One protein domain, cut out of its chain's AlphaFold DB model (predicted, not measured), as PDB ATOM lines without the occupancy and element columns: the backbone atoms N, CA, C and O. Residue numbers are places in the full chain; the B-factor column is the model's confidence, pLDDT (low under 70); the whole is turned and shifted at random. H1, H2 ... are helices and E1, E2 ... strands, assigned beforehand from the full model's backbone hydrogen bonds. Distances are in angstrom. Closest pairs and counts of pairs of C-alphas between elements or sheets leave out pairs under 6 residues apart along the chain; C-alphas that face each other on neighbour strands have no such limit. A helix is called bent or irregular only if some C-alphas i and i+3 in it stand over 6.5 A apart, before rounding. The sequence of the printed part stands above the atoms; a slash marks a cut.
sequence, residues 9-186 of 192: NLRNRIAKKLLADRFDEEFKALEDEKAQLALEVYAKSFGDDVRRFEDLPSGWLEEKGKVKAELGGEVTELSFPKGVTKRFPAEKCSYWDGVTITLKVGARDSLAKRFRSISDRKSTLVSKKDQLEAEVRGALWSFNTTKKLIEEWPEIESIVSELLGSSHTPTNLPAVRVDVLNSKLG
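What this domain is: This is residues 9 to 186 of the 192 residues of the protein "Nmad5 domain-containing protein" of Planctomycetaceae bacterium (UniProt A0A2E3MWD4). Two long helices, the bent H1 and H3, run side by side in opposite ways as a stalk with a head at each end. One head holds the small sheet E3 E2 E5, the pair E1 and E4, and H2; the other is a cluster of the short helices H4, H5 and H6. The printed part has 178 residues, with six named helices and five named strands in the order H1 H2 E1 E2 E3 E4 E5 H3 H4 H5 H6, of mixed class. The larger sheet, order E3, E2, E5, is mixed; E1 and E4 are antiparallel. The whole is only just loose, close to extended, with a radius of gyration of the C-alphas of 23.1 A, and spans 67 by 36 by 26 A.

Where its parts are: Find C-alpha 9 at (86.309, 105.644, 114.125), where H1, residues 9 to 46, begins. By its hydrogen bonds it was assigned as one helix, but it is bent: C-alphas 22 and 25 are 7.5 A apart. Its arms are H1a, residues 9 to 22, 20.2 A, and H1b, residues 25 to 46, 31.9 A, at a steep tilt of 58 degrees. Next come H2, 49 to 55; E1, 62 to 64; E2, 66 to 71; E3, 74 to 79; E4, 86 to 88; and E5, 98 to 105, 19.5 A. From C-alpha 110 at (108.704, 129.786, 145.710), H3 runs 46.1 A to residue 141. H4, 146 to 152, and H5, 154 to 164, precede H6, 178 to 185, which ends at (97.473, 123.149, 114.718). H5 is only just irregular: C-alphas 155 and 158 are 6.8 A apart.

How they stand to each other: Look first at H1b and H3, which touch at a shallow tilt of 22 degrees, opposite ways, closest at the C-alphas of Leu 30 and Ile 118, 6.7 A. Both are on the same face of the sheet E3 E2 E5, two layers, helices over one face; H1b's height over the sheet is 6.9 A. The hairpin E2 and E3 has N 69 and O 76 at 2.9 A; parallel E2 and E5 have N 105 and O 70 at 3.0 A; E1 and E4 have N 64 and O 86 at 2.9 A. The closest C-alphas of H2 and E4, Phe 53 and Arg 87, are 6.2 A apart. H1a touches H3, H5 and H6; its closest C-alphas to H6 are Arg 22 and Leu 185, 5.6 A. H4 and H5, a helical hairpin, only just touch, with 3 pairs of C-alphas within 8 A, closest at Ile 150 and Glu 157, 5.6 A. Every O i to N i+4 pair is within hydrogen-bond range in H1a, H1b, H2, H3, H4 and H6, and 5 of 7 in H5.

The domain as a whole: The C-alphas of Pro 57 and Pro 174, the two farthest apart, are 68.6 A apart. The printed part has no cut, and the link from H5 to H6, 13 residues, is long. Look for pLDDT under 70 at residues 94 to 107 and 165 to 179.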
ATOM      1  N   ASN A   9      85.016 106.100 113.632       83.75
ATOM      2  CA  ASN A   9      86.309 105.644 114.125       83.75
ATOM      3  C   ASN A   9      87.472 106.391 113.450       83.75
ATOM      4  O   ASN A   9      88.361 106.871 114.149       83.75
ATOM      5  N   LEU A  10      87.440 106.552 112.122       85.94
ATOM      6  CA  LEU A  10      88.478 107.279 111.393       85.94
ATOM      7  C   LEU A  10      88.502 108.770 111.764       85.94
ATOM      8  O   LEU A  10      89.580 109.293 112.024       85.94
ATOM      9  N   ARG A  11      87.339 109.427 111.906       89.94
ATOM     10  CA  ARG A  11      87.258 110.817 112.407       89.94
ATOM     11  C   ARG A  11      87.900 110.963 113.784       89.94
ATOM     12  O   ARG A  11      88.718 111.851 113.986       89.94
ATOM     13  N   ASN A  12      87.574 110.063 114.713       90.00
ATOM     14  CA  ASN A  12      88.151 110.073 116.059       90.00
ATOM     15  C   ASN A  12      89.672 109.882 116.036       90.00
ATOM     16  O   ASN A  12      90.380 110.543 116.791       90.00
ATOM     17  N   ARG A  13      90.184 108.998 115.169       88.19
ATOM     18  CA  ARG A  13      91.628 108.775 115.015       88.19
ATOM     19  C   ARG A  13      92.339 110.006 114.452       88.19
ATOM     20  O   ARG A  13      93.366 110.383 115.003       88.19
ATOM     21  N   ILE A  14      91.772 110.648 113.427       91.12
ATOM     22  CA  ILE A  14      92.311 111.888 112.844       91.12
ATOM     23  C   ILE A  14      92.328 113.001 113.898       91.12
ATOM     24  O   ILE A  14      93.379 113.575 114.155       91.12
ATOM     25  N   ALA A  15      91.199 113.247 114.575       92.38
ATOM     26  CA  ALA A  15      91.106 114.266 115.622       92.38
ATOM     27  C   ALA A  15      92.128 114.029 116.743       92.38
ATOM     28  O   ALA A  15      92.823 114.952 117.160       92.38
ATOM     29  N   LYS A  16      92.255 112.778 117.205       92.12
ATOM     30  CA  LYS A  16      93.220 112.417 118.246       92.12
ATOM     31  C   LYS A  16      94.660 112.681 117.803       92.12
ATOM     32  O   LYS A  16      95.415 113.215 118.603       92.12
ATOM     33  N   LYS A  17      95.031 112.313 116.570       91.50
ATOM     34  CA  LYS A  17      96.386 112.535 116.041       91.50
ATOM     35  C   LYS A  17      96.701 114.026 115.931       91.50
ATOM     36  O   LYS A  17      97.717 114.452 116.455       91.50
ATOM     37  N   LEU A  18      95.783 114.813 115.368       91.88
ATOM     38  CA  LEU A  18      95.923 116.269 115.243       91.88
ATOM     39  C   LEU A  18      96.151 116.959 116.590       91.88
ATOM     40  O   LEU A  18      97.032 117.802 116.733       91.88
ATOM     41  N   LEU A  19      95.356 116.592 117.596       93.94
ATOM     42  CA  LEU A  19      95.477 117.174 118.930       93.94
ATOM     43  C   LEU A  19      96.739 116.697 119.654       93.94
ATOM     44  O   LEU A  19      97.321 117.473 120.406       93.94
ATOM     45  N   ALA A  20      97.147 115.442 119.448       91.62
ATOM     46  CA  ALA A  20      98.383 114.905 120.010       91.62
ATOM     47  C   ALA A  20      99.599 115.654 119.453       91.62
ATOM     48  O   ALA A  20     100.372 116.210 120.225       91.62
ATOM     49  N   ASP A  21      99.697 115.780 118.127       90.06
ATOM     50  CA  ASP A  21     100.800 116.485 117.465       90.06
ATOM     51  C   ASP A  21     100.904 117.943 117.925       90.06
ATOM     52  O   ASP A  21     102.003 118.469 118.085       90.06
ATOM     53  N   ARG A  22      99.764 118.587 118.207       93.12
ATOM     54  CA  ARG A  22      99.750 119.973 118.676       93.12
ATOM     55  C   ARG A  22     100.130 120.132 120.146       93.12
ATOM     56  O   ARG A  22     100.803 121.106 120.480       93.12
ATOM     57  N   PHE A  23      99.626 119.274 121.031       93.81
ATOM     58  CA  PHE A  23      99.640 119.534 122.475       93.81
ATOM     59  C   PHE A  23     100.526 118.586 123.290       93.81
ATOM     60  O   PHE A  23     100.839 118.925 124.432       93.81
ATOM     61  N   ASP A  24     100.926 117.423 122.765       93.19
ATOM     62  CA  ASP A  24     101.639 116.413 123.560       93.19
ATOM     63  C   ASP A  24     102.978 116.937 124.090       93.19
ATOM     64  O   ASP A  24     103.314 116.667 125.242       93.19
ATOM     65  N   GLU A  25     103.713 117.732 123.307       94.38
ATOM     66  CA  GLU A  25     104.971 118.337 123.764       94.38
ATOM     67  C   GLU A  25     104.755 119.340 124.906       94.38
ATOM     68  O   GLU A  25     105.474 119.297 125.903       94.38
ATOM     69  N   GLU A  26     103.733 120.196 124.817       95.31
ATOM     70  CA  GLU A  26     103.409 121.167 125.873       95.31
ATOM     71  C   GLU A  26     102.921 120.474 127.155       95.31
ATOM     72  O   GLU A  26     103.316 120.853 128.261       95.31
ATOM     73  N   PHE A  27     102.095 119.429 127.025       94.56
ATOM     74  CA  PHE A  27     101.681 118.618 128.171       94.56
ATOM     75  C   PHE A  27     102.865 117.888 128.796       94.56
ATOM     76  O   PHE A  27     102.992 117.881 130.019       94.56
ATOM     77  N   LYS A  28     103.747 117.309 127.977       94.31
ATOM     78  CA  LYS A  28     104.952 116.634 128.457       94.31
ATOM     79  C   LYS A  28     105.864 117.603 129.205       94.31
ATOM     80  O   LYS A  28     106.281 117.280 130.310       94.31
ATOM     81  N   ALA A  29     106.091 118.802 128.670       95.25
ATOM     82  CA  ALA A  29     106.882 119.832 129.339       95.25
ATOM     83  C   ALA A  29     106.287 120.217 130.705       95.25
ATOM     84  O   ALA A  29     107.015 120.302 131.692       95.25
ATOM     85  N   LEU A  30     104.962 120.385 130.801       95.94
ATOM     86  CA  LEU A  30     104.295 120.662 132.079       95.94
ATOM     87  C   LEU A  30     104.420 119.508 133.082       95.94
ATOM     88  O   LEU A  30     104.591 119.755 134.277       95.94
ATOM     89  N   GLU A  31     104.323 118.260 132.625       93.94
ATOM     90  CA  GLU A  31     104.514 117.094 133.490       93.94
ATOM     91  C   GLU A  31     105.978 116.959 133.944       93.94
ATOM     92  O   GLU A  31     106.216 116.679 135.118       93.94
ATOM     93  N   ASP A  32     106.952 117.248 133.076       95.25
ATOM     94  CA  ASP A  32     108.377 117.272 133.426       95.25
ATOM     95  C   ASP A  32     108.676 118.381 134.458       95.25
ATOM     96  O   ASP A  32     109.349 118.144 135.464       95.25
ATOM     97  N   GLU A  33     108.103 119.578 134.283       96.00
ATOM     98  CA  GLU A  33     108.186 120.666 135.265       96.00
ATOM     99  C   GLU A  33     107.562 120.274 136.616       96.00
ATOM    100  O   GLU A  33     108.124 120.561 137.680       96.00
ATOM    101  N   LYS A  34     106.408 119.593 136.592       95.06
ATOM    102  CA  LYS A  34     105.731 119.100 137.799       95.06
ATOM    103  C   LYS A  34     106.546 118.002 138.492       95.06
ATOM    104  O   LYS A  34     106.602 117.968 139.722       95.06
ATOM    105  N   ALA A  35     107.211 117.142 137.727       95.56
ATOM    106  CA  ALA A  35     108.088 116.105 138.253       95.56
ATOM    107  C   ALA A  35     109.346 116.690 138.909       95.56
ATOM    108  O   ALA A  35     109.755 116.244 139.984       95.56
ATOM    109  N   GLN A  36     109.915 117.745 138.322       96.12
ATOM    110  CA  GLN A  36     111.022 118.475 138.933       96.12
ATOM    111  C   GLN A  36     110.595 119.156 140.240       96.12
ATOM    112  O   GLN A  36     111.307 119.082 141.243       96.12
ATOM    113  N   LEU A  37     109.396 119.747 140.271       94.81
ATOM    114  CA  LEU A  37     108.814 120.286 141.498       94.81
ATOM    115  C   LEU A  37     108.680 119.203 142.586       94.81
ATOM    116  O   LEU A  37     108.961 119.481 143.750       94.81
ATOM    117  N   ALA A  38     108.304 117.970 142.225       93.31
ATOM    118  CA  ALA A  38     108.224 116.846 143.160       93.31
ATOM    119  C   ALA A  38     109.577 116.552 143.832       93.31
ATOM    120  O   ALA A  38     109.638 116.372 145.050       93.31
ATOM    121  N   LEU A  39     110.667 116.542 143.053       93.50
ATOM    122  CA  LEU A  39     112.026 116.334 143.566       93.50
ATOM    123  C   LEU A  39     112.446 117.444 144.536       93.50
ATOM    124  O   LEU A  39     113.025 117.161 145.583       93.50
ATOM    125  N   GLU A  40     112.121 118.696 144.223       92.88
ATOM    126  CA  GLU A  40     112.430 119.840 145.084       92.88
ATOM    127  C   GLU A  40     111.611 119.835 146.379       92.88
ATOM    128  O   GLU A  40     112.145 120.113 147.452       92.88
ATOM    129  N   VAL A  41     110.326 119.472 146.300       90.81
ATOM    130  CA  VAL A  41     109.468 119.278 147.475       90.81
ATOM    131  C   VAL A  41     110.037 118.181 148.368       90.81
ATOM    132  O   VAL A  41     110.154 118.374 149.578       90.81
ATOM    133  N   TYR A  42     110.447 117.055 147.786       90.25
ATOM    134  CA  TYR A  42     111.072 115.958 148.517       90.25
ATOM    135  C   TYR A  42     112.374 116.403 149.203       90.25
ATOM    136  O   TYR A  42     112.519 116.235 150.415       90.25
ATOM    137  N   ALA A  43     113.279 117.054 148.466       91.06
ATOM    138  CA  ALA A  43     114.546 117.549 149.001       91.06
ATOM    139  C   ALA A  43     114.347 118.576 150.123       91.06
ATOM    140  O   ALA A  43     115.006 118.506 151.155       91.06
ATOM    141  N   LYS A  44     113.392 119.497 149.968       89.31
ATOM    142  CA  LYS A  44     113.063 120.486 151.000       89.31
ATOM    143  C   LYS A  44     112.439 119.863 152.248       89.31
ATOM    144  O   LYS A  44     112.619 120.395 153.337       89.31
ATOM    145  N   SER A  45     111.701 118.765 152.092       85.88
ATOM    146  CA  SER A  45     111.023 118.095 153.208       85.88
ATOM    147  C   SER A  45     111.983 117.373 154.139       85.88
ATOM    148  O   SER A  45     111.748 117.342 155.343       85.88
ATOM    149  N   PHE A  46     113.038 116.785 153.579       87.00
ATOM    150  CA  PHE A  46     113.958 115.924 154.319       87.00
ATOM    151  C   PHE A  46     115.353 116.524 154.499       87.00
ATOM    152  O   PHE A  46     116.101 116.063 155.353       87.00
ATOM    153  N   GLY A  47     115.718 117.554 153.732       88.31
ATOM    154  CA  GLY A  47     117.018 118.210 153.844       88.31
ATOM    155  C   GLY A  47     118.172 117.209 153.758       88.31
ATOM    156  O   GLY A  47     118.250 116.411 152.822       88.31
ATOM    157  N   ASP A  48     119.044 117.228 154.764       87.50
ATOM    158  CA  ASP A  48     120.223 116.359 154.838       87.50
ATOM    159  C   ASP A  48     119.881 114.868 154.996       87.50
ATOM    160  O   ASP A  48     120.703 114.010 154.655       87.50
ATOM    161  N   ASP A  49     118.667 114.530 155.448       89.06
ATOM    162  CA  ASP A  49     118.250 113.135 155.609       89.06
ATOM    163  C   ASP A  49     118.098 112.410 154.266       89.06
ATOM    164  O   ASP A  49     118.219 111.188 154.221       89.06
ATOM    165  N   VAL A  50     117.938 113.138 153.152       89.00
ATOM    166  CA  VAL A  50     117.883 112.532 151.810       89.00
ATOM    167  C   VAL A  50     119.105 111.655 151.543       89.00
ATOM    168  O   VAL A  50     118.951 110.533 151.065       89.00
ATOM    169  N   ARG A  51     120.307 112.132 151.895       88.81
ATOM    170  CA  ARG A  51     121.550 111.367 151.701       88.81
ATOM    171  C   ARG A  51     121.560 110.107 152.555       88.81
ATOM    172  O   ARG A  51     121.865 109.029 152.064       88.81
ATOM    173  N   ARG A  52     121.120 110.230 153.811       90.12
ATOM    174  CA  ARG A  52     121.016 109.092 154.733       90.12
ATOM    175  C   ARG A  52     120.072 108.024 154.191       90.12
ATOM    176  O   ARG A  52     120.361 106.845 154.323       90.12
ATOM    177  N   PHE A  53     118.962 108.418 153.569       91.06
ATOM    178  CA  PHE A  53     118.022 107.469 152.967       91.06
ATOM    179  C   PHE A  53     118.620 106.736 151.762       91.06
ATOM    180  O   PHE A  53     118.329 105.557 151.551       91.06
ATOM    181  N   GLU A  54     119.440 107.426 150.970       87.50
ATOM    182  CA  GLU A  54     120.119 106.863 149.800       87.50
ATOM    183  C   GLU A  54     121.240 105.885 150.204       87.50
ATOM    184  O   GLU A  54     121.376 104.841 149.567       87.50
ATOM    185  N   ASP A  55     121.940 106.144 151.313       91.12
ATOM    186  CA  ASP A  55     123.017 105.286 151.841       91.12
ATOM    187  C   ASP A  55     122.519 103.981 152.492       91.12
ATOM    188  O   ASP A  55     123.293 103.040 152.694       91.12
ATOM    189  N   LEU A  56     121.230 103.895 152.841       91.62
ATOM    190  CA  LEU A  56     120.669 102.684 153.439       91.62
ATOM    191  C   LEU A  56     120.667 101.504 152.447       91.62
ATOM    192  O   LEU A  56     120.491 101.698 151.238       91.62
ATOM    193  N   PRO A  57     120.794 100.254 152.931       92.88
ATOM    194  CA  PRO A  57     120.641  99.088 152.075       92.88
ATOM    195  C   PRO A  57     119.258  99.052 151.409       92.88
ATOM    196  O   PRO A  57     118.258  99.513 151.964       92.88
ATOM    197  N   SER A  58     119.193  98.468 150.212       88.75
ATOM    198  CA  SER A  58     117.917  98.259 149.518       88.75
ATOM    199  C   SER A  58     116.918  97.498 150.403       88.75
ATOM    200  O   SER A  58     117.297  96.586 151.138       88.75
ATOM    201  N   GLY A  59     115.642  97.883 150.338       87.25
ATOM    202  CA  GLY A  59     114.554  97.267 151.104       87.25
ATOM    203  C   GLY A  59     114.384  97.774 152.539       87.25
ATOM    204  O   GLY A  59     113.420  97.387 153.192       87.25
ATOM    205  N   TRP A  60     115.265  98.650 153.036       89.25
ATOM    206  CA  TRP A  60     115.121  99.242 154.375       89.25
ATOM    207  C   TRP A  60     114.056 100.333 154.454       89.25
ATOM    208  O   TRP A  60     113.438 100.519 155.498       89.25
ATOM    209  N   LEU A  61     113.856 101.064 153.359       90.31
ATOM    210  CA  LEU A  61     112.845 102.106 153.244       90.31
ATOM    211  C   LEU A  61     111.902 101.785 152.094       90.31
ATOM    212  O   LEU A  61     112.295 101.171 151.102       90.31
ATOM    213  N   GLU A  62     110.661 102.246 152.216       87.69
ATOM    214  CA  GLU A  62     109.705 102.129 151.126       87.69
ATOM    215  C   GLU A  62     110.091 103.052 149.976       87.69
ATOM    216  O   GLU A  62     110.367 104.236 150.171       87.69
ATOM    217  N   GLU A  63     110.040 102.520 148.761       89.31
ATOM    218  CA  GLU A  63     110.264 103.281 147.543       89.31
ATOM    219  C   GLU A  63     108.930 103.646 146.893       89.31
ATOM    220  O   GLU A  63     108.108 102.775 146.600       89.31
ATOM    221  N   LYS A  64     108.698 104.939 146.641       88.00
ATOM    222  CA  LYS A  64     107.515 105.412 145.904       88.00
ATOM    223  C   LYS A  64     107.903 106.306 144.740       88.00
ATOM    224  O   LYS A  64     108.848 107.083 144.820       88.00
ATOM    225  N   GLY A  65     107.100 106.243 143.681       89.38
ATOM    226  CA  GLY A  65     107.199 107.118 142.510       89.38
ATOM    227  C   GLY A  65     106.441 108.443 142.644       89.38
ATOM    228  O   GLY A  65     106.324 109.169 141.662       89.38
ATOM    229  N   LYS A  66     105.877 108.753 143.817       89.31
ATOM    230  CA  LYS A  66     105.049 109.945 144.037       89.31
ATOM    231  C   LYS A  66     105.077 110.413 145.487       89.31
ATOM    232  O   LYS A  66     105.377 109.629 146.386       89.31
ATOM    233  N   VAL A  67     104.723 111.678 145.690       87.50
ATOM    234  CA  VAL A  67     104.613 112.345 146.987       87.50
ATOM    235  C   VAL A  67     103.348 113.204 147.026       87.50
ATOM    236  O   VAL A  67     103.070 113.965 146.100       87.50
ATOM    237  N   LYS A  68     102.573 113.100 148.106       86.94
ATOM    238  CA  LYS A  68     101.496 114.053 148.419       86.94
ATOM    239  C   LYS A  68     102.092 115.222 149.198       86.94
ATOM    240  O   LYS A  68     102.884 114.954 150.092       86.94
ATOM    241  N   ALA A  69     101.737 116.463 148.869       86.69
ATOM    242  CA  ALA A  69     102.261 117.684 149.492       86.69
ATOM    243  C   ALA A  69     101.171 118.755 149.661       86.69
ATOM    244  O   ALA A  69     100.217 118.787 148.886       86.69
ATOM    245  N   GLU A  70     101.320 119.646 150.650       87.69
ATOM    246  CA  GLU A  70     100.425 120.792 150.868       87.69
ATOM    247  C   GLU A  70     101.117 122.090 150.421       87.69
ATOM    248  O   GLU A  70     101.950 122.666 151.125       87.69
ATOM    249  N   LEU A  71     100.784 122.561 149.222       87.81
ATOM    250  CA  LEU A  71     101.429 123.711 148.595       87.81
ATOM    251  C   LEU A  71     100.496 124.917 148.616       87.81
ATOM    252  O   LEU A  71      99.552 125.019 147.838       87.81
ATOM    253  N   GLY A  72     100.763 125.865 149.516       83.25
ATOM    254  CA  GLY A  72      99.994 127.105 149.594       83.25
ATOM    255  C   GLY A  72      98.518 126.904 149.947       83.25
ATOM    256  O   GLY A  72      97.697 127.686 149.465       83.25
ATOM    257  N   GLY A  73      98.215 125.891 150.768       84.19
ATOM    258  CA  GLY A  73      96.870 125.531 151.237       84.19
ATOM    259  C   GLY A  73      96.163 124.462 150.399       84.19
ATOM    260  O   GLY A  73      95.079 124.027 150.775       84.19
ATOM    261  N   GLU A  74      96.760 124.023 149.288       85.75
ATOM    262  CA  GLU A  74      96.213 122.969 148.432       85.75
ATOM    263  C   GLU A  74      96.980 121.660 148.628       85.75
ATOM    264  O   GLU A  74      98.208 121.626 148.525       85.75
ATOM    265  N   VAL A  75      96.255 120.572 148.889       87.19
ATOM    266  CA  VAL A  75      96.830 119.226 148.951       87.19
ATOM    267  C   VAL A  75      96.859 118.640 147.546       87.19
ATOM    268  O   VAL A  75      95.818 118.475 146.916       87.19
ATOM    269  N   THR A  76      98.047 118.285 147.071       88.44
ATOM    270  CA  THR A  76      98.257 117.775 145.715       88.44
ATOM    271  C   THR A  76      99.167 116.555 145.710       88.44
ATOM    272  O   THR A  76     100.005 116.382 146.595       88.44
ATOM    273  N   GLU A  77      99.013 115.707 144.696       89.25
ATOM    274  CA  GLU A  77      99.919 114.594 144.422       89.25
ATOM    275  C   GLU A  77     100.873 114.964 143.279       89.25
ATOM    276  O   GLU A  77     100.461 115.395 142.190       89.25
ATOM    277  N   LEU A  78     102.169 114.802 143.546       91.31
ATOM    278  CA  LEU A  78     103.260 115.047 142.616       91.31
ATOM    279  C   LEU A  78     103.975 113.727 142.329       91.31
ATOM    280  O   LEU A  78     104.499 113.081 143.237       91.31
ATOM    281  N   SER A  79     104.007 113.329 141.064       92.38
ATOM    282  CA  SER A  79     104.783 112.174 140.615       92.38
ATOM    283  C   SER A  79     106.233 112.582 140.385       92.38
ATOM    284  O   SER A  79     106.493 113.668 139.875       92.38
ATOM    285  N   PHE A  80     107.176 111.711 140.724       94.12
ATOM    286  CA  PHE A  80     108.566 111.854 140.298       94.12
ATOM    287  C   PHE A  80     108.706 111.557 138.799       94.12
ATOM    288  O   PHE A  80     107.772 111.018 138.188       94.12
ATOM    289  N   PRO A  81     109.865 111.878 138.189       95.25
ATOM    290  CA  PRO A  81     110.119 111.513 136.804       95.25
ATOM    291  C   PRO A  81     109.903 110.016 136.563       95.25
ATOM    292  O   PRO A  81     110.092 109.180 137.449       95.25
ATOM    293  N   LYS A  82     109.497 109.662 135.343       91.44
ATOM    294  CA  LYS A  82     109.172 108.276 134.993       91.44
ATOM    295  C   LYS A  82     110.342 107.337 135.309       91.44
ATOM    296  O   LYS A  82     111.458 107.555 134.850       91.44
ATOM    297  N   GLY A  83     110.060 106.268 136.053       91.44
ATOM    298  CA  GLY A  83     111.063 105.279 136.463       91.44
ATOM    299  C   GLY A  83     111.914 105.697 137.665       91.44
ATOM    300  O   GLY A  83     112.740 104.908 138.108       91.44
ATOM    301  N   VAL A  84     111.703 106.895 138.216       92.44
ATOM    302  CA  VAL A  84     112.367 107.354 139.436       92.44
ATOM    303  C   VAL A  84     111.480 107.059 140.637       92.44
ATOM    304  O   VAL A  84     110.315 107.457 140.691       92.44
ATOM    305  N   THR A  85     112.054 106.394 141.632       91.88
ATOM    306  CA  THR A  85     111.478 106.252 142.968       91.88
ATOM    307  C   THR A  85     112.322 107.022 143.976       91.88
ATOM    308  O   THR A  85     113.516 107.258 143.779       91.88
ATOM    309  N   LYS A  86     111.689 107.449 145.066       91.56
ATOM    310  CA  LYS A  86     112.372 107.986 146.244       91.56
ATOM    311  C   LYS A  86     112.028 107.161 147.470       91.56
ATOM    312  O   LYS A  86     110.994 106.495 147.495       91.56
ATOM    313  N   ARG A  87     112.934 107.178 148.446       91.31
ATOM    314  CA  ARG A  87     112.844 106.396 149.677       91.31
ATOM    315  C   ARG A  87     112.187 107.206 150.777       91.31
ATOM    316  O   ARG A  87     112.471 108.387 150.929       91.31
ATOM    317  N   PHE A  88     111.326 106.567 151.552       87.94
ATOM    318  CA  PHE A  88     110.550 107.247 152.578       87.94
ATOM    319  C   PHE A  88     110.603 106.491 153.906       87.94
ATOM    320  O   PHE A  88     110.461 105.265 153.913       87.94
ATOM    321  N   PRO A  89     110.772 107.203 155.036       86.88
ATOM    322  CA  PRO A  89     110.557 106.635 156.361       86.88
ATOM    323  C   PRO A  89     109.133 106.090 156.500       86.88
ATOM    324  O   PRO A  89     108.179 106.744 156.075       86.88
ATOM    325  N   ALA A  90     108.983 104.925 157.136       82.06
ATOM    326  CA  ALA A  90     107.692 104.245 157.284       82.06
ATOM    327  C   ALA A  90     106.621 105.126 157.955       82.06
ATOM    328  O   ALA A  90     105.458 105.095 157.574       82.06
ATOM    329  N   GLU A  91     107.013 105.992 158.890       79.44
ATOM    330  CA  GLU A  91     106.129 106.968 159.551       79.44
ATOM    331  C   GLU A  91     105.510 108.019 158.606       79.44
ATOM    332  O   GLU A  91     104.558 108.705 158.977       79.44
ATOM    333  N   LYS A  92     106.064 108.185 157.398       78.62
ATOM    334  CA  LYS A  92     105.545 109.068 156.340       78.62
ATOM    335  C   LYS A  92     104.759 108.292 155.278       78.62
ATOM    336  O   LYS A  92     104.132 108.896 154.405       78.62
ATOM    337  N   CYS A  93     104.769 106.965 155.348       74.50
ATOM    338  CA  CYS A  93     103.982 106.089 154.495       74.50
ATOM    339  C   CYS A  93     102.589 105.904 155.109       74.50
ATOM    340  O   CYS A  93     102.446 105.389 156.213       74.50
ATOM    341  N   SER A  94     101.539 106.309 154.395       69.00
ATOM    342  CA  SER A  94     100.174 105.903 154.733       69.00
ATOM    343  C   SER A  94      99.863 104.565 154.065       69.00
ATOM    344  O   SER A  94     100.103 104.389 152.868       69.00
ATOM    345  N   TYR A  95      99.266 103.647 154.830       58.59
ATOM    346  CA  TYR A  95      98.807 102.340 154.349       58.59
ATOM    347  C   TYR A  95      97.746 102.436 153.241       58.59
ATOM    348  O   TYR A  95      97.665 101.545 152.400       58.59
ATOM    349  N   TRP A  96      96.948 103.509 153.225       61.06
ATOM    350  CA  TRP A  96      95.797 103.662 152.323       61.06
ATOM    351  C   TRP A  96      96.017 104.715 151.231       61.06
ATOM    352  O   TRP A  96      95.498 104.576 150.130       61.06
ATOM    353  N   ASP A  97      96.828 105.737 151.521       55.72
ATOM    354  CA  ASP A  97      96.975 106.941 150.686       55.72
ATOM    355  C   ASP A  97      98.346 107.038 149.980       55.72
ATOM    356  O   ASP A  97      98.633 108.025 149.302       55.72
ATOM    357  N   GLY A  98      99.221 106.035 150.130       61.66
ATOM    358  CA  GLY A  98     100.618 106.117 149.689       61.66
ATOM    359  C   GLY A  98     101.474 106.992 150.616       61.66
ATOM    360  O   GLY A  98     101.108 107.249 151.760       61.66
ATOM    361  N   VAL A  99     102.645 107.452 150.162       61.44
ATOM    362  CA  VAL A  99     103.475 108.341 150.994       61.44
ATOM    363  C   VAL A  99     102.870 109.739 151.045       61.44
ATOM    364  O   VAL A  99     102.821 110.461 150.046       61.44
ATOM    365  N   THR A 100     102.440 110.117 152.247       57.50
ATOM    366  CA  THR A 100     101.958 111.458 152.552       57.50
ATOM    367  C   THR A 100     103.048 112.209 153.289       57.50
ATOM    368  O   THR A 100     103.237 112.045 154.493       57.50
ATOM    369  N   ILE A 101     103.758 113.072 152.569       61.00
ATOM    370  CA  ILE A 101     104.586 114.082 153.212       61.00
ATOM    371  C   ILE A 101     103.738 115.328 153.328       61.00
ATOM    372  O   ILE A 101     103.585 116.090 152.380       61.00
ATOM    373  N   THR A 102     103.215 115.601 154.514       57.84
ATOM    374  CA  THR A 102     102.594 116.902 154.763       57.84
ATOM    375  C   THR A 102     103.689 117.965 154.888       57.84
ATOM    376  O   THR A 102     103.973 118.460 155.977       57.84
ATOM    377  N   LEU A 103     104.348 118.303 153.776       62.78
ATOM    378  CA  LEU A 103     105.164 119.499 153.700       62.78
ATOM    379  C   LEU A 103     104.193 120.660 153.579       62.78
ATOM    380  O   LEU A 103     103.641 120.893 152.508       62.78
ATOM    381  N   LYS A 104     103.975 121.360 154.691       65.69
ATOM    382  CA  LYS A 104     103.205 122.600 154.707       65.69
ATOM    383  C   LYS A 104     104.083 123.716 154.186       65.69
ATOM    384  O   LYS A 104     104.813 124.366 154.934       65.69
ATOM    385  N   VAL A 105     104.033 123.917 152.879       67.38
ATOM    386  CA  VAL A 105     104.711 125.040 152.252       67.38
ATOM    387  C   VAL A 105     103.782 126.248 152.313       67.38
ATOM    388  O   VAL A 105     102.712 126.261 151.702       67.38
ATOM    389  N   GLY A 106     104.186 127.281 153.055       66.00
ATOM    390  CA  GLY A 106     103.415 128.519 153.157       66.00
ATOM    391  C   GLY A 106     103.205 129.181 151.789       66.00
ATOM    392  O   GLY A 106     104.061 129.125 150.913       66.00
ATOM    393  N   ALA A 107     102.083 129.880 151.606       66.06
ATOM    394  CA  ALA A 107     101.682 130.472 150.321       66.06
ATOM    395  C   ALA A 107     102.682 131.475 149.696       66.06
ATOM    396  O   ALA A 107     102.558 131.813 148.519       66.06
ATOM    397  N   ARG A 108     103.648 131.985 150.473       71.94
ATOM    398  CA  ARG A 108     104.692 132.915 149.999       71.94
ATOM    399  C   ARG A 108     105.923 132.212 149.431       71.94
ATOM    400  O   ARG A 108     106.745 132.876 148.800       71.94
ATOM    401  N   ASP A 109     106.038 130.907 149.643       87.06
ATOM    402  CA  ASP A 109     107.167 130.107 149.199       87.06
ATOM    403  C   ASP A 109     107.246 130.014 147.672       87.06
ATOM    404  O   ASP A 109     106.227 129.996 146.972       87.06
ATOM    405  N   SER A 110     108.465 129.918 147.147       90.19
ATOM    406  CA  SER A 110     108.704 129.786 145.710       90.19
ATOM    407  C   SER A 110     108.107 128.500 145.131       90.19
ATOM    408  O   SER A 110     107.597 128.541 144.010       90.19
ATOM    409  N   LEU A 111     108.086 127.393 145.886       91.31
ATOM    410  CA  LEU A 111     107.500 126.129 145.422       91.31
ATOM    411  C   LEU A 111     105.979 126.233 145.275       91.31
ATOM    412  O   LEU A 111     105.427 125.786 144.273       91.31
ATOM    413  N   ALA A 112     105.303 126.891 146.223       91.06
ATOM    414  CA  ALA A 112     103.860 127.119 146.148       91.06
ATOM    415  C   ALA A 112     103.485 128.027 144.962       91.06
ATOM    416  O   ALA A 112     102.499 127.774 144.271       91.06
ATOM    417  N   LYS A 113     104.291 129.060 144.673       92.06
ATOM    418  CA  LYS A 113     104.093 129.923 143.495       92.06
ATOM    419  C   LYS A 113     104.294 129.168 142.180       92.06
ATOM    420  O   LYS A 113     103.488 129.326 141.266       92.06
ATOM    421  N   ARG A 114     105.339 128.339 142.088       94.19
ATOM    422  CA  ARG A 114     105.600 127.501 140.906       94.19
ATOM    423  C   ARG A 114     104.491 126.488 140.679       94.19
ATOM    424  O   ARG A 114     104.033 126.358 139.552       94.19
ATOM    425  N   PHE A 115     104.018 125.841 141.742       93.56
ATOM    426  CA  PHE A 115     102.881 124.931 141.661       93.56
ATOM    427  C   PHE A 115     101.646 125.614 141.066       93.56
ATOM    428  O   PHE A 115     101.109 125.121 140.081       93.56
ATOM    429  N   ARG A 116     101.255 126.786 141.588       92.56
ATOM    430  CA  ARG A 116     100.127 127.554 141.032       92.56
ATOM    431  C   ARG A 116     100.336 127.898 139.562       92.56
ATOM    432  O   ARG A 116      99.453 127.649 138.758       92.56
ATOM    433  N   SER A 117     101.524 128.378 139.194       94.88
ATOM    434  CA  SER A 117     101.836 128.699 137.797       94.88
ATOM    435  C   SER A 117     101.713 127.484 136.867       94.88
ATOM    436  O   SER A 117     101.158 127.609 135.776       94.88
ATOM    437  N   ILE A 118     102.184 126.307 137.294       95.44
ATOM    438  CA  ILE A 118     102.035 125.051 136.541       95.44
ATOM    439  C   ILE A 118     100.552 124.674 136.429       95.44
ATOM    440  O   ILE A 118     100.091 124.343 135.338       95.44
ATOM    441  N   SER A 119      99.795 124.757 137.525       93.69
ATOM    442  CA  SER A 119      98.361 124.446 137.554       93.69
ATOM    443  C   SER A 119      97.543 125.372 136.649       93.69
ATOM    444  O   SER A 119      96.729 124.887 135.862       93.69
ATOM    445  N   ASP A 120      97.808 126.680 136.675       95.31
ATOM    446  CA  ASP A 120      97.135 127.677 135.835       95.31
ATOM    447  C   ASP A 120      97.441 127.449 134.347       95.31
ATOM    448  O   ASP A 120      96.542 127.459 133.497       95.31
ATOM    449  N   ARG A 121      98.714 127.179 134.020       96.75
ATOM    450  CA  ARG A 121      99.140 126.837 132.655       96.75
ATOM    451  C   ARG A 121      98.489 125.544 132.181       96.75
ATOM    452  O   ARG A 121      98.000 125.503 131.056       96.75
ATOM    453  N   LYS A 122      98.426 124.517 133.033       95.88
ATOM    454  CA  LYS A 122      97.764 123.244 132.719       95.88
ATOM    455  C   LYS A 122      96.273 123.437 132.472       95.88
ATOM    456  O   LYS A 122      95.773 122.944 131.469       95.88
ATOM    457  N   SER A 123      95.577 124.176 133.336       95.44
ATOM    458  CA  SER A 123      94.156 124.490 133.150       95.44
ATOM    459  C   SER A 123      93.921 125.227 131.830       95.44
ATOM    460  O   SER A 123      93.086 124.805 131.033       95.44
ATOM    461  N   THR A 124      94.735 126.245 131.543       96.31
ATOM    462  CA  THR A 124      94.675 126.989 130.278       96.31
ATOM    463  C   THR A 124      94.912 126.080 129.070       96.31
ATOM    464  O   THR A 124      94.208 126.189 128.067       96.31
ATOM    465  N   LEU A 125      95.894 125.179 129.145       95.62
ATOM    466  CA  LEU A 125      96.223 124.255 128.062       95.62
ATOM    467  C   LEU A 125      95.103 123.238 127.816       95.62
ATOM    468  O   LEU A 125      94.767 122.974 126.665       95.62
ATOM    469  N   VAL A 126      94.485 122.720 128.883       96.06
ATOM    470  CA  VAL A 126      93.308 121.841 128.796       96.06
ATOM    471  C   VAL A 126      92.149 122.573 128.127       96.06
ATOM    472  O   VAL A 126      91.628 122.076 127.138       96.06
ATOM    473  N   SER A 127      91.811 123.789 128.566       96.12
ATOM    474  CA  SER A 127      90.732 124.561 127.935       96.12
ATOM    475  C   SER A 127      91.001 124.853 126.456       96.12
ATOM    476  O   SER A 127      90.093 124.744 125.635       96.12
ATOM    477  N   LYS A 128      92.250 125.176 126.087       95.00
ATOM    478  CA  LYS A 128      92.651 125.360 124.682       95.00
ATOM    479  C   LYS A 128      92.500 124.075 123.870       95.00
ATOM    480  O   LYS A 128      92.012 124.128 122.741       95.00
ATOM    481  N   LYS A 129      92.906 122.935 124.433       95.81
ATOM    482  CA  LYS A 129      92.757 121.627 123.793       95.81
ATOM    483  C   LYS A 129      91.287 121.279 123.596       95.81
ATOM    484  O   LYS A 129      90.928 120.912 122.485       95.81
ATOM    485  N   ASP A 130      90.454 121.441 124.618       95.38
ATOM    486  CA  ASP A 130      89.025 121.123 124.558       95.38
ATOM    487  C   ASP A 130      88.302 121.996 123.521       95.38
ATOM    488  O   ASP A 130      87.489 121.503 122.734       95.38
ATOM    489  N   GLN A 131      88.640 123.290 123.462       95.31
ATOM    490  CA  GLN A 131      88.116 124.200 122.446       95.31
ATOM    491  C   GLN A 131      88.533 123.766 121.034       95.31
ATOM    492  O   GLN A 131      87.683 123.649 120.151       95.31
ATOM    493  N   LEU A 132      89.825 123.496 120.815       94.19
ATOM    494  CA  LEU A 132      90.315 123.071 119.503       94.19
ATOM    495  C   LEU A 132      89.756 121.700 119.109       94.19
ATOM    496  O   LEU A 132      89.444 121.464 117.949       94.19
ATOM    497  N   GLU A 133      89.568 120.804 120.073       94.19
ATOM    498  CA  GLU A 133      88.956 119.500 119.860       94.19
ATOM    499  C   GLU A 133      87.502 119.624 119.394       94.19
ATOM    500  O   GLU A 133      87.094 118.911 118.474       94.19
ATOM    501  N   ALA A 134      86.731 120.546 119.974       94.31
ATOM    502  CA  ALA A 134      85.378 120.841 119.517       94.31
ATOM    503  C   ALA A 134      85.367 121.396 118.080       94.31
ATOM    504  O   ALA A 134      84.568 120.937 117.261       94.31
ATOM    505  N   GLU A 135      86.280 122.318 117.748       92.50
ATOM    506  CA  GLU A 135      86.430 122.872 116.393       92.50
ATOM    507  C   GLU A 135      86.807 121.783 115.370       92.50
ATOM    508  O   GLU A 135      86.138 121.628 114.345       92.50
ATOM    509  N   VAL A 136      87.823 120.966 115.678       93.00
ATOM    510  CA  VAL A 136      88.295 119.864 114.823       93.00
ATOM    511  C   VAL A 136      87.194 118.829 114.607       93.00
ATOM    512  O   VAL A 136      86.970 118.383 113.480       93.00
ATOM    513  N   ARG A 137      86.457 118.453 115.660       92.62
ATOM    514  CA  ARG A 137      85.321 117.534 115.516       92.62
ATOM    515  C   ARG A 137      84.200 118.146 114.685       92.62
ATOM    516  O   ARG A 137      83.677 117.465 113.808       92.62
ATOM    517  N   GLY A 138      83.860 119.415 114.903       90.81
ATOM    518  CA  GLY A 138      82.868 120.120 114.089       90.81
ATOM    519  C   GLY A 138      83.221 120.082 112.599       90.81
ATOM    520  O   GLY A 138      82.381 119.718 111.775       90.81
ATOM    521  N   ALA A 139      84.487 120.354 112.267       89.88
ATOM    522  CA  ALA A 139      84.990 120.263 110.901       89.88
ATOM    523  C   ALA A 139      84.903 118.826 110.355       89.88
ATOM    524  O   ALA A 139      84.257 118.596 109.334       89.88
ATOM    525  N   LEU A 140      85.462 117.828 111.052       91.38
ATOM    526  CA  LEU A 140      85.505 116.431 110.587       91.38
ATOM    527  C   LEU A 140      84.120 115.797 110.384       91.38
ATOM    528  O   LEU A 140      83.955 114.931 109.520       91.38
ATOM    529  N   TRP A 141      83.118 116.199 111.170       91.12
ATOM    530  CA  TRP A 141      81.751 115.684 111.041       91.12
ATOM    531  C   TRP A 141      80.990 116.268 109.850       91.12
ATOM    532  O   TRP A 141      80.002 115.670 109.428       91.12
ATOM    533  N   SER A 142      81.465 117.367 109.259       89.31
ATOM    534  CA  SER A 142      80.900 117.900 108.012       89.31
ATOM    535  C   SER A 142      81.253 117.054 106.774       89.31
ATOM    536  O   SER A 142      80.584 117.137 105.741       89.31
ATOM    537  N   PHE A 143      82.255 116.174 106.885       88.19
ATOM    538  CA  PHE A 143      82.750 115.344 105.790       88.19
ATOM    539  C   PHE A 143      82.232 113.913 105.868       88.19
ATOM    540  O   PHE A 143      82.195 113.312 106.938       88.19
ATOM    541  N   ASN A 144      81.908 113.317 104.718       86.56
ATOM    542  CA  ASN A 144      81.422 111.931 104.625       86.56
ATOM    543  C   ASN A 144      82.431 110.960 103.997       86.56
ATOM    544  O   ASN A 144      82.307 109.745 104.173       86.56
ATOM    545  N   THR A 145      83.432 111.469 103.282       89.31
ATOM    546  CA  THR A 145      84.411 110.671 102.537       89.31
ATOM    547  C   THR A 145      85.809 111.245 102.729       89.31
ATOM    548  O   THR A 145      85.967 112.452 102.900       89.31
ATOM    549  N   THR A 146      86.825 110.384 102.706       84.19
ATOM    550  CA  THR A 146      88.232 110.804 102.838       84.19
ATOM    551  C   THR A 146      88.686 111.647 101.652       84.19
ATOM    552  O   THR A 146      89.443 112.588 101.834       84.19
ATOM    553  N   LYS A 147      88.165 111.361 100.451       85.00
ATOM    554  CA  LYS A 147      88.421 112.150  99.243       85.00
ATOM    555  C   LYS A 147      87.995 113.611  99.429       85.00
ATOM    556  O   LYS A 147      88.827 114.490  99.288       85.00
ATOM    557  N   LYS A 148      86.741 113.849  99.834       86.12
ATOM    558  CA  LYS A 148      86.222 115.206 100.065       86.12
ATOM    559  C   LYS A 148      86.951 115.910 101.214       86.12
ATOM    560  O   LYS A 148      87.176 117.108 101.164       86.12
ATOM    561  N   LEU A 149      87.323 115.146 102.242       87.69
ATOM    562  CA  LEU A 149      88.096 115.654 103.369       87.69
ATOM    563  C   LEU A 149      89.483 116.154 102.933       87.69
ATOM    564  O   LEU A 149      89.848 117.248 103.321       87.69
ATOM    565  N   ILE A 150      90.227 115.386 102.129       86.25
ATOM    566  CA  ILE A 150      91.552 115.788 101.619       86.25
ATOM    567  C   ILE A 150      91.428 116.918 100.589       86.25
ATOM    568  O   ILE A 150      92.259 117.815 100.557       86.25
ATOM    569  N   GLU A 151      90.382 116.900  99.760       83.50
ATOM    570  CA  GLU A 151      90.110 117.976  98.799       83.50
ATOM    571  C   GLU A 151      89.872 119.322  99.496       83.50
ATOM    572  O   GLU A 151      90.375 120.344  99.040       83.50
ATOM    573  N   GLU A 152      89.120 119.335 100.600       85.06
ATOM    574  CA  GLU A 152      88.814 120.571 101.329       85.06
ATOM    575  C   GLU A 152      89.832 120.892 102.431       85.06
ATOM    576  O   GLU A 152      89.960 122.053 102.795       85.06
ATOM    577  N   TRP A 153      90.561 119.902 102.949       87.38
ATOM    578  CA  TRP A 153      91.592 120.047 103.980       87.38
ATOM    579  C   TRP A 153      92.841 119.239 103.575       87.38
ATOM    580  O   TRP A 153      93.045 118.116 104.042       87.38
ATOM    581  N   PRO A 154      93.679 119.766 102.669       83.38
ATOM    582  CA  PRO A 154      94.813 119.021 102.124       83.38
ATOM    583  C   PRO A 154      95.922 118.766 103.150       83.38
ATOM    584  O   PRO A 154      96.615 117.758 103.072       83.38
ATOM    585  N   GLU A 155      96.083 119.614 104.165       85.88
ATOM    586  CA  GLU A 155      97.171 119.500 105.146       85.88
ATOM    587  C   GLU A 155      97.053 118.252 106.034       85.88
ATOM    588  O   GLU A 155      98.056 117.726 106.522       85.88
ATOM    589  N   ILE A 156      95.840 117.713 106.193       85.69
ATOM    590  CA  ILE A 156      95.617 116.457 106.923       85.69
ATOM    591  C   ILE A 156      95.838 115.219 106.061       85.69
ATOM    592  O   ILE A 156      95.703 114.108 106.572       85.69
ATOM    593  N   GLU A 157      96.175 115.375 104.778       84.94
ATOM    594  CA  GLU A 157      96.472 114.259 103.885       84.94
ATOM    595  C   GLU A 157      97.553 113.363 104.473       84.94
ATOM    596  O   GLU A 157      97.343 112.161 104.556       84.94
ATOM    597  N   SER A 158      98.644 113.938 104.986       84.69
ATOM    598  CA  SER A 158      99.721 113.185 105.643       84.69
ATOM    599  C   SER A 158      99.191 112.258 106.749       84.69
ATOM    600  O   SER A 158      99.499 111.067 106.765       84.69
ATOM    601  N   ILE A 159      98.306 112.771 107.607       86.62
ATOM    602  CA  ILE A 159      97.683 112.042 108.718       86.62
ATOM    603  C   ILE A 159      96.684 111.001 108.208       86.62
ATOM    604  O   ILE A 159      96.656 109.866 108.684       86.62
ATOM    605  N   VAL A 160      95.841 111.358 107.240       85.38
ATOM    606  CA  VAL A 160      94.858 110.434 106.657       85.38
ATOM    607  C   VAL A 160      95.576 109.285 105.943       85.38
ATOM    608  O   VAL A 160      95.199 108.126 106.115       85.38
ATOM    609  N   SER A 161      96.637 109.594 105.202       84.50
ATOM    610  CA  SER A 161      97.518 108.657 104.515       84.50
ATOM    611  C   SER A 161      98.269 107.749 105.476       84.50
ATOM    612  O   SER A 161      98.321 106.548 105.228       84.50
ATOM    613  N   GLU A 162      98.792 108.271 106.587       84.06
ATOM    614  CA  GLU A 162      99.403 107.473 107.656       84.06
ATOM    615  C   GLU A 162      98.381 106.494 108.261       84.06
ATOM    616  O   GLU A 162      98.641 105.299 108.395       84.06
ATOM    617  N   LEU A 163      97.171 106.974 108.571       81.44
ATOM    618  CA  LEU A 163      96.131 106.173 109.224       81.44
ATOM    619  C   LEU A 163      95.491 105.114 108.310       81.44
ATOM    620  O   LEU A 163      94.924 104.146 108.836       81.44
ATOM    621  N   LEU A 164      95.552 105.316 106.989       75.94
ATOM    622  CA  LEU A 164      95.027 104.421 105.949       75.94
ATOM    623  C   LEU A 164      96.116 103.624 105.209       75.94
ATOM    624  O   LEU A 164      95.775 102.700 104.474       75.94
ATOM    625  N   GLY A 165      97.397 103.955 105.395       64.00
ATOM    626  CA  GLY A 165      98.532 103.317 104.725       64.00
ATOM    627  C   GLY A 165      98.681 103.652 103.232       64.00
ATOM    628  O   GLY A 165      99.070 102.780 102.459       64.00
ATOM    629  N   SER A 166      98.324 104.859 102.769       51.91
ATOM    630  CA  SER A 166      98.394 105.234 101.335       51.91
ATOM    631  C   SER A 166      98.599 106.739 101.112       51.91
ATOM    632  O   SER A 166      97.748 107.520 101.519       51.91
ATOM    633  N   SER A 167      99.679 107.149 100.432       41.50
ATOM    634  CA  SER A 167     100.044 108.553 100.136       41.50
ATOM    635  C   SER A 167      99.390 109.109  98.861       41.50
ATOM    636  O   SER A 167      99.389 108.420  97.836       41.50
ATOM    637  N   HIS A 168      98.932 110.366  98.865       46.31
ATOM    638  CA  HIS A 168      98.700 111.136  97.634       46.31
ATOM    639  C   HIS A 168      99.164 112.602  97.778       46.31
ATOM    640  O   HIS A 168      99.790 112.944  98.779       46.31
ATOM    641  N   THR A 169      99.011 113.389  96.708       40.41
ATOM    642  CA  THR A 169      99.558 114.744  96.512       40.41
ATOM    643  C   THR A 169      98.399 115.727  96.260       40.41
ATOM    644  O   THR A 169      97.508 115.381  95.474       40.41
ATOM    645  N   PRO A 170      98.386 116.943  96.844       43.03
ATOM    646  CA  PRO A 170      97.200 117.805  96.834       43.03
ATOM    647  C   PRO A 170      97.070 118.682  95.572       43.03
ATOM    648  O   PRO A 170      98.050 118.994  94.896       43.03
ATOM    649  N   THR A 171      95.839 119.111  95.249       37.16
ATOM    650  CA  THR A 171      95.534 120.115  94.203       37.16
ATOM    651  C   THR A 171      94.431 121.094  94.666       37.16
ATOM    652  O   THR A 171      93.530 120.714  95.400       37.16
ATOM    653  N   ASN A 172      94.557 122.358  94.241       42.06
ATOM    654  CA  ASN A 172      94.062 123.642  94.795       42.06
ATOM    655  C   ASN A 172      92.546 123.894  95.096       42.06
ATOM    656  O   ASN A 172      91.725 123.782  94.190       42.06
ATOM    657  N   LEU A 173      92.296 124.471  96.298       44.50
ATOM    658  CA  LEU A 173      91.452 125.641  96.725       44.50
ATOM    659  C   LEU A 173      89.903 125.682  96.541       44.50
ATOM    660  O   LEU A 173      89.411 125.265  95.494       44.50
ATOM    661  N   PRO A 174      89.118 126.252  97.519       41.41
ATOM    662  CA  PRO A 174      89.258 127.617  98.096       41.41
ATOM    663  C   PRO A 174      89.293 127.805  99.654       41.41
ATOM    664  O   PRO A 174      88.288 127.754 100.354       41.41
ATOM    665  N   ALA A 175      90.495 128.164 100.119       49.81
ATOM    666  CA  ALA A 175      91.063 129.021 101.189       49.81
ATOM    667  C   ALA A 175      90.441 129.327 102.573       49.81
ATOM    668  O   ALA A 175      91.217 129.447 103.510       49.81
ATOM    669  N   VAL A 176      89.147 129.576 102.776       50.12
ATOM    670  CA  VAL A 176      88.794 130.616 103.795       50.12
ATOM    671  C   VAL A 176      88.495 130.107 105.228       50.12
ATOM    672  O   VAL A 176      88.060 130.874 106.082       50.12
ATOM    673  N   ARG A 177      88.675 128.816 105.545       57.53
ATOM    674  CA  ARG A 177      88.482 128.314 106.936       57.53
ATOM    675  C   ARG A 177      89.547 127.352 107.453       57.53
ATOM    676  O   ARG A 177      89.519 126.995 108.629       57.53
ATOM    677  N   VAL A 178      90.432 126.898 106.581       64.12
ATOM    678  CA  VAL A 178      91.407 125.840 106.875       64.12
ATOM    679  C   VAL A 178      92.732 126.446 107.326       64.12
ATOM    680  O   VAL A 178      93.373 125.930 108.232       64.12
ATOM    681  N   ASP A 179      93.053 127.619 106.792       66.56
ATOM    682  CA  ASP A 179      94.125 128.519 107.203       66.56
ATOM    683  C   ASP A 179      94.144 128.775 108.720       66.56
ATOM    684  O   ASP A 179      95.147 128.513 109.383       66.56
ATOM    685  N   VAL A 180      93.012 129.180 109.305       71.25
ATOM    686  CA  VAL A 180      92.922 129.455 110.753       71.25
ATOM    687  C   VAL A 180      93.138 128.187 111.589       71.25
ATOM    688  O   VAL A 180      93.762 128.238 112.651       71.25
ATOM    689  N   LEU A 181      92.631 127.040 111.129       72.94
ATOM    690  CA  LEU A 181      92.808 125.749 111.801       72.94
ATOM    691  C   LEU A 181      94.261 125.271 111.709       72.94
ATOM    692  O   LEU A 181      94.811 124.823 112.714       72.94
ATOM    693  N   ASN A 182      94.902 125.425 110.553       77.19
ATOM    694  CA  ASN A 182      96.287 125.019 110.334       77.19
ATOM    695  C   ASN A 182      97.261 125.839 111.180       77.19
ATOM    696  O   ASN A 182      98.119 125.241 111.826       77.19
ATOM    697  N   SER A 183      97.085 127.161 111.280       79.56
ATOM    698  CA  SER A 183      97.906 127.985 112.180       79.56
ATOM    699  C   SER A 183      97.719 127.592 113.650       79.56
ATOM    700  O   SER A 183      98.682 127.541 114.411       79.56
ATOM    701  N   LYS A 184      96.494 127.240 114.077       78.06
ATOM    702  CA  LYS A 184      96.253 126.735 115.445       78.06
ATOM    703  C   LYS A 184      96.898 125.366 115.692       78.06
ATOM    704  O   LYS A 184      97.327 125.102 116.816       78.06
ATOM    705  N   LEU A 185      96.935 124.511 114.670       79.38
ATOM    706  CA  LEU A 185      97.473 123.149 114.718       79.38
ATOM    707  C   LEU A 185      98.981 123.073 114.423       79.38
ATOM    708  O   LEU A 185      99.569 122.021 114.647       79.38
ATOM    709  N   GLY A 186      99.610 124.164 113.975       75.88
ATOM    710  CA  GLY A 186     101.026 124.184 113.592       75.88
ATOM    711  C   GLY A 186     101.318 123.451 112.277       75.88
ATOM    712  O   GLY A 186     102.420 122.952 112.093       75.88
TER     713      GLY A 186